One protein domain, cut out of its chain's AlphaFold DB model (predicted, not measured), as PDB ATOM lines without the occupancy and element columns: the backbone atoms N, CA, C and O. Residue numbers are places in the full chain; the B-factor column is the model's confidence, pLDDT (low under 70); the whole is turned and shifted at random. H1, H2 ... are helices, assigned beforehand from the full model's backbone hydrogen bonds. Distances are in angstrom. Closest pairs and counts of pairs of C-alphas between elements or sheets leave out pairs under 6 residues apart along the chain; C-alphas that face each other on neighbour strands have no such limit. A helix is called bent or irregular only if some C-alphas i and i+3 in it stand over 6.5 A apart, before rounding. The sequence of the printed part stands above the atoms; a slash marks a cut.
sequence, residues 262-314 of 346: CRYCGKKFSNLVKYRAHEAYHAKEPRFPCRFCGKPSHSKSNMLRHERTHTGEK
ATOM      1  N   CYS A 262     131.334 162.672 117.642       76.69
ATOM      2  CA  CYS A 262     131.090 161.237 117.686       76.69
ATOM      3  C   CYS A 262     132.033 160.500 116.735       76.69
ATOM      4  O   CYS A 262     131.945 160.687 115.525       76.69
ATOM      5  N   ARG A 263     132.853 159.580 117.257       68.81
ATOM      6  CA  ARG A 263     133.776 158.757 116.455       68.81
ATOM      7  C   ARG A 263     133.090 157.883 115.395       68.81
ATOM      8  O   ARG A 263     133.731 157.444 114.453       68.81
ATOM      9  N   TYR A 264     131.777 157.663 115.519       65.69
ATOM     10  CA  TYR A 264     131.011 156.813 114.609       65.69
ATOM     11  C   TYR A 264     130.302 157.577 113.469       65.69
ATOM     12  O   TYR A 264     130.113 156.992 112.410       65.69
ATOM     13  N   CYS A 265     129.879 158.847 113.636       69.75
ATOM     14  CA  CYS A 265     129.279 159.688 112.553       69.75
ATOM     15  C   CYS A 265     130.008 161.003 112.272       69.75
ATOM     16  O   CYS A 265     129.595 161.718 111.364       69.75
ATOM     17  N   GLY A 266     130.962 161.408 113.100       70.31
ATOM     18  CA  GLY A 266     131.541 162.751 113.067       70.31
ATOM     19  C   GLY A 266     130.600 163.875 113.526       70.31
ATOM     20  O   GLY A 266     130.963 165.042 113.418       70.31
ATOM     21  N   LYS A 267     129.392 163.582 114.047       74.75
ATOM     22  CA  LYS A 267     128.489 164.634 114.563       74.75
ATOM     23  C   LYS A 267     129.098 165.294 115.798       74.75
ATOM     24  O   LYS A 267     129.495 164.583 116.719       74.75
ATOM     25  N   LYS A 268     129.129 166.628 115.819       83.56
ATOM     26  CA  LYS A 268     129.594 167.419 116.964       83.56
ATOM     27  C   LYS A 268     128.502 167.559 118.021       83.56
ATOM     28  O   LYS A 268     127.325 167.679 117.680       83.56
ATOM     29  N   PHE A 269     128.895 167.561 119.289       83.44
ATOM     30  CA  PHE A 269     127.984 167.733 120.419       83.44
ATOM     31  C   PHE A 269     128.488 168.844 121.328       83.44
ATOM     32  O   PHE A 269     129.687 168.976 121.541       83.44
ATOM     33  N   SER A 270     127.562 169.642 121.864       81.06
ATOM     34  CA  SER A 270     127.895 170.752 122.759       81.06
ATOM     35  C   SER A 270     128.047 170.338 124.224       81.06
ATOM     36  O   SER A 270     128.534 171.129 125.019       81.06
ATOM     37  N   ASN A 271     127.629 169.124 124.606       82.38
ATOM     38  CA  ASN A 271     127.820 168.617 125.963       82.38
ATOM     39  C   ASN A 271     127.908 167.081 126.030       82.38
ATOM     40  O   ASN A 271     127.451 166.361 125.131       82.38
ATOM     41  N   LEU A 272     128.466 166.588 127.141       81.81
ATOM     42  CA  LEU A 272     128.698 165.164 127.399       81.81
ATOM     43  C   LEU A 272     127.396 164.361 127.506       81.81
ATOM     44  O   LEU A 272     127.326 163.257 126.978       81.81
ATOM     45  N   VAL A 273     126.337 164.911 128.107       84.62
ATOM     46  CA  VAL A 273     125.051 164.202 128.272       84.62
ATOM     47  C   VAL A 273     124.403 163.887 126.918       84.62
ATOM     48  O   VAL A 273     123.987 162.751 126.681       84.62
ATOM     49  N   LYS A 274     124.370 164.852 125.986       81.06
ATOM     50  CA  LYS A 274     123.838 164.627 124.629       81.06
ATOM     51  C   LYS A 274     124.742 163.697 123.829       81.06
ATOM     52  O   LYS A 274     124.232 162.852 123.097       81.06
ATOM     53  N   TYR A 275     126.060 163.820 123.993       84.19
ATOM     54  CA  TYR A 275     127.017 162.901 123.383       84.19
ATOM     55  C   TYR A 275     126.798 161.460 123.853       84.19
ATOM     56  O   TYR A 275     126.669 160.582 123.011       84.19
ATOM     57  N   ARG A 276     126.689 161.202 125.163       82.00
ATOM     58  CA  ARG A 276     126.506 159.846 125.715       82.00
ATOM     59  C   ARG A 276     125.159 159.242 125.325       82.00
ATOM     60  O   ARG A 276     125.111 158.083 124.925       82.00
ATOM     61  N   ALA A 277     124.083 160.031 125.338       81.62
ATOM     62  CA  ALA A 277     122.780 159.595 124.830       81.62
ATOM     63  C   ALA A 277     122.839 159.228 123.334       81.62
ATOM     64  O   ALA A 277     122.235 158.249 122.898       81.62
ATOM     65  N   HIS A 278     123.604 159.988 122.546       80.50
ATOM     66  CA  HIS A 278     123.846 159.692 121.139       80.50
ATOM     67  C   HIS A 278     124.794 158.502 120.920       80.50
ATOM     68  O   HIS A 278     124.596 157.727 119.990       80.50
ATOM     69  N   GLU A 279     125.816 158.322 121.753       74.88
ATOM     70  CA  GLU A 279     126.732 157.178 121.701       74.88
ATOM     71  C   GLU A 279     125.974 155.874 121.999       74.88
ATOM     72  O   GLU A 279     126.146 154.885 121.287       74.88
ATOM     73  N   ALA A 280     125.028 155.913 122.943       75.44
ATOM     74  CA  ALA A 280     124.120 154.806 123.241       75.44
ATOM     75  C   ALA A 280     123.198 154.429 122.063       75.44
ATOM     76  O   ALA A 280     122.736 153.291 121.992       75.44
ATOM     77  N   TYR A 281     122.947 155.345 121.118       69.94
ATOM     78  CA  TYR A 281     122.258 155.022 119.864       69.94
ATOM     79  C   TYR A 281     123.117 154.100 118.981       69.94
ATOM     80  O   TYR A 281     122.593 153.146 118.416       69.94
ATOM     81  N   HIS A 282     124.439 154.313 118.916       67.19
ATOM     82  CA  HIS A 282     125.352 153.430 118.159       67.19
ATOM     83  C   HIS A 282     125.602 152.101 118.864       67.19
ATOM     84  O   HIS A 282     125.819 151.096 118.199       67.19
ATOM     85  N   ALA A 283     125.541 152.071 120.197       65.06
ATOM     86  CA  ALA A 283     125.616 150.819 120.951       65.06
ATOM     87  C   ALA A 283     124.381 149.921 120.725       65.06
ATOM     88  O   ALA A 283     124.465 148.706 120.881       65.06
ATOM     89  N   LYS A 284     123.235 150.512 120.352       62.03
ATOM     90  CA  LYS A 284     121.981 149.794 120.066       62.03
ATOM     91  C   LYS A 284     121.788 149.474 118.582       62.03
ATOM     92  O   LYS A 284     121.189 148.451 118.265       62.03
ATOM     93  N   GLU A 285     122.303 150.312 117.685       59.12
ATOM     94  CA  GLU A 285     122.361 150.049 116.246       59.12
ATOM     95  C   GLU A 285     123.822 149.968 115.787       59.12
ATOM     96  O   GLU A 285     124.439 151.013 115.546       59.12
ATOM     97  N   PRO A 286     124.391 148.754 115.634       59.25
ATOM     98  CA  PRO A 286     125.706 148.615 115.037       59.25
ATOM     99  C   PRO A 286     125.660 149.243 113.649       59.25
ATOM    100  O   PRO A 286     124.872 148.853 112.781       59.25
ATOM    101  N   ARG A 287     126.498 150.258 113.445       71.81
ATOM    102  CA  ARG A 287     126.692 150.806 112.109       71.81
ATOM    103  C   ARG A 287     127.278 149.721 111.240       71.81
ATOM    104  O   ARG A 287     128.112 148.941 111.682       71.81
ATOM    105  N   PHE A 288     126.858 149.710 109.991       79.00
ATOM    106  CA  PHE A 288     127.411 148.806 109.001       79.00
ATOM    107  C   PHE A 288     128.594 149.545 108.377       79.00
ATOM    108  O   PHE A 288     128.331 150.550 107.716       79.00
ATOM    109  N   PRO A 289     129.861 149.174 108.643       76.62
ATOM    110  CA  PRO A 289     131.012 149.770 107.972       76.62
ATOM    111  C   PRO A 289     131.121 149.239 106.542       76.62
ATOM    112  O   PRO A 289     130.763 148.097 106.260       76.62
ATOM    113  N   CYS A 290     131.608 150.083 105.635       79.94
ATOM    114  CA  CYS A 290     131.885 149.678 104.265       79.94
ATOM    115  C   CYS A 290     133.146 148.831 104.231       79.94
ATOM    116  O   CYS A 290     134.185 149.284 104.710       79.94
ATOM    117  N   ARG A 291     133.084 147.653 103.605       80.75
ATOM    118  CA  ARG A 291     134.258 146.780 103.483       80.75
ATOM    119  C   ARG A 291     135.401 147.385 102.655       80.75
ATOM    120  O   ARG A 291     136.538 146.980 102.823       80.75
ATOM    121  N   PHE A 292     135.097 148.346 101.777       79.81
ATOM    122  CA  PHE A 292     136.073 148.945 100.856       79.81
ATOM    123  C   PHE A 292     136.702 150.238 101.380       79.81
ATOM    124  O   PHE A 292     137.852 150.525 101.082       79.81
ATOM    125  N   CYS A 293     135.959 151.049 102.138       80.69
ATOM    126  CA  CYS A 293     136.440 152.368 102.572       80.69
ATOM    127  C   CYS A 293     136.192 152.681 104.050       80.69
ATOM    128  O   CYS A 293     136.368 153.823 104.470       80.69
ATOM    129  N   GLY A 294     135.690 151.719 104.829       71.25
ATOM    130  CA  GLY A 294     135.421 151.871 106.262       71.25
ATOM    131  C   GLY A 294     134.294 152.847 106.619       71.25
ATOM    132  O   GLY A 294     133.886 152.905 107.777       71.25
ATOM    133  N   LYS A 295     133.740 153.597 105.651       75.88
ATOM    134  CA  LYS A 295     132.698 154.602 105.902       75.88
ATOM    135  C   LYS A 295     131.464 153.950 106.531       75.88
ATOM    136  O   LYS A 295     130.912 153.025 105.936       75.88
ATOM    137  N   PRO A 296     130.999 154.419 107.697       70.00
ATOM    138  CA  PRO A 296     129.895 153.783 108.401       70.00
ATOM    139  C   PRO A 296     128.529 154.282 107.911       70.00
ATOM    140  O   PRO A 296     128.289 155.484 107.799       70.00
ATOM    141  N   SER A 297     127.593 153.357 107.686       75.56
ATOM    142  CA  SER A 297     126.188 153.654 107.375       75.56
ATOM    143  C   SER A 297     125.271 153.288 108.536       75.56
ATOM    144  O   SER A 297     125.482 152.303 109.244       75.56
ATOM    145  N   HIS A 298     124.192 154.056 108.674       69.56
ATOM    146  CA  HIS A 298     123.131 153.831 109.654       69.56
ATOM    147  C   HIS A 298     122.158 152.701 109.274       69.56
ATOM    148  O   HIS A 298     121.297 152.344 110.063       69.56
ATOM    149  N   SER A 299     122.252 152.133 108.068       76.50
ATOM    150  CA  SER A 299     121.382 151.032 107.635       76.50
ATOM    151  C   SER A 299     122.137 150.046 106.753       76.50
ATOM    152  O   SER A 299     122.895 150.461 105.871       76.50
ATOM    153  N   LYS A 300     121.874 148.746 106.946       76.50
ATOM    154  CA  LYS A 300     122.461 147.656 106.152       76.50
ATOM    155  C   LYS A 300     122.133 147.809 104.670       76.50
ATOM    156  O   LYS A 300     123.012 147.648 103.833       76.50
ATOM    157  N   SER A 301     120.900 148.196 104.342       80.62
ATOM    158  CA  SER A 301     120.467 148.431 102.959       80.62
ATOM    159  C   SER A 301     121.213 149.602 102.324       80.62
ATOM    160  O   SER A 301     121.637 149.520 101.174       80.62
ATOM    161  N   ASN A 302     121.427 150.678 103.088       80.88
ATOM    162  CA  ASN A 302     122.222 151.815 102.633       80.88
ATOM    163  C   ASN A 302     123.701 151.449 102.484       80.88
ATOM    164  O   ASN A 302     124.344 151.957 101.571       80.88
ATOM    165  N   MET A 303     124.223 150.568 103.344       86.19
ATOM    166  CA  MET A 303     125.597 150.079 103.240       86.19
ATOM    167  C   MET A 303     125.791 149.221 101.992       86.19
ATOM    168  O   MET A 303     126.632 149.544 101.168       86.19
ATOM    169  N   LEU A 304     124.947 148.213 101.775       84.12
ATOM    170  CA  LEU A 304     124.992 147.389 100.562       84.12
ATOM    171  C   LEU A 304     124.839 148.237  99.293       84.12
ATOM    172  O   LEU A 304     125.505 147.999  98.292       84.12
ATOM    173  N   ARG A 305     123.984 149.266  99.334       83.56
ATOM    174  CA  ARG A 305     123.841 150.223  98.233       83.56
ATOM    175  C   ARG A 305     125.118 151.044  98.011       83.56
ATOM    176  O   ARG A 305     125.478 151.279  96.864       83.56
ATOM    177  N   HIS A 306     125.778 151.475  99.082       84.62
ATOM    178  CA  HIS A 306     127.058 152.173  99.014       84.62
ATOM    179  C   HIS A 306     128.180 151.266  98.493       84.62
ATOM    180  O   HIS A 306     128.970 151.704  97.673       84.62
ATOM    181  N   GLU A 307     128.230 149.994  98.882       84.38
ATOM    182  CA  GLU A 307     129.244 149.053  98.386       84.38
ATOM    183  C   GLU A 307     129.207 148.895  96.859       84.38
ATOM    184  O   GLU A 307     130.261 148.794  96.234       84.38
ATOM    185  N   ARG A 308     128.027 149.010  96.233       85.69
ATOM    186  CA  ARG A 308     127.907 149.004  94.763       85.69
ATOM    187  C   ARG A 308     128.598 150.179  94.073       85.69
ATOM    188  O   ARG A 308     128.860 150.101  92.877       85.69
ATOM    189  N   THR A 309     128.897 151.270  94.784       83.19
ATOM    190  CA  THR A 309     129.687 152.369  94.204       83.19
ATOM    191  C   THR A 309     131.165 152.019  94.094       83.19
ATOM    192  O   THR A 309     131.858 152.647  93.307       83.19
ATOM    193  N   HIS A 310     131.641 151.041  94.870       84.56
ATOM    194  CA  HIS A 310     133.010 150.530  94.781       84.56
ATOM    195  C   HIS A 310     133.117 149.406  93.755       84.56
ATOM    196  O   HIS A 310     134.031 149.413  92.943       84.56
ATOM    197  N   THR A 311     132.162 148.471  93.748       83.50
ATOM    198  CA  THR A 311     132.180 147.339  92.805       83.50
ATOM    199  C   THR A 311     131.742 147.720  91.392       83.50
ATOM    200  O   THR A 311     131.953 146.959  90.454       83.50
ATOM    201  N   GLY A 312     131.094 148.874  91.224       83.25
ATOM    202  CA  GLY A 312     130.568 149.309  89.932       83.25
ATOM    203  C   GLY A 312     129.388 148.472  89.429       83.25
ATOM    204  O   GLY A 312     128.949 148.667  88.294       83.25
ATOM    205  N   GLU A 313     128.843 147.573  90.255       82.19
ATOM    206  CA  GLU A 313     127.680 146.763  89.906       82.19
ATOM    207  C   GLU A 313     126.492 147.653  89.526       82.19
ATOM    208  O   GLU A 313     126.096 148.575  90.251       82.19
ATOM    209  N   LYS A 314     125.877 147.346  88.381       86.81
ATOM    210  CA  LYS A 314     124.726 148.075  87.834       86.81
ATOM    211  C   LYS A 314     123.553 147.121  87.599       86.81
ATOM    212  O   LYS A 314     123.272 146.773  86.454       86.81
TER     213      LYS A 314
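Overview. This is residues 262 to 314 of the 346 residues of the protein "Putative zinc finger protein" of Stichopus japonicus (UniProt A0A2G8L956). Two separate helices, H1 and then H2, lie toward opposite ends of a loose rod, with a long link between them that holds a small antiparallel pairing, residues 288 to 289 with 296 to 297. Before H1 comes a stretch without a named element, residues 262 to 271. The printed part has 53 residues with two named helices and no named strand; its class is all helix, though under half of the residues, 25, are in named elements. The whole is loose, with a radius of gyration of the C-alphas of 13.4 A, and spans 43 by 18 by 13 A.

Along the chain. Start at C-alpha 262, at (131.090, 161.237, 117.686), and read on to C-alpha 272 at (128.698, 165.164, 127.399), where H1 begins; it holds residues 272 to 284 and is 18.3 A long. Then find C-alpha 300 at (122.461, 147.656, 106.152); from there H2, residues 300 to 311, runs 16.5 A to C-alpha 311 at (132.180, 147.339, 92.805).

Arrangement. Look first at H1 and H2, which are apart: no C-alpha of the one is within 8 A of the other. Between them, residues 288 to 289 pair antiparallel with residues 296 to 297. In the helices' backbones, 8 of 9 O i to N i+4 pairs are within hydrogen-bond range in H1 and 6 of 8 in H2. Neither helix is bent.

Size, cuts and confidence. The two C-alphas farthest apart are those of Val 273 and Lys 314, at 43.5 A. The link from H1 to H2 is long, with 15 residues, 285 to 299. The printed part has no cut. The mean pLDDT of the printed part is 77.4; look for values under 70 at residues 263 to 265, 281 to 286 and 298.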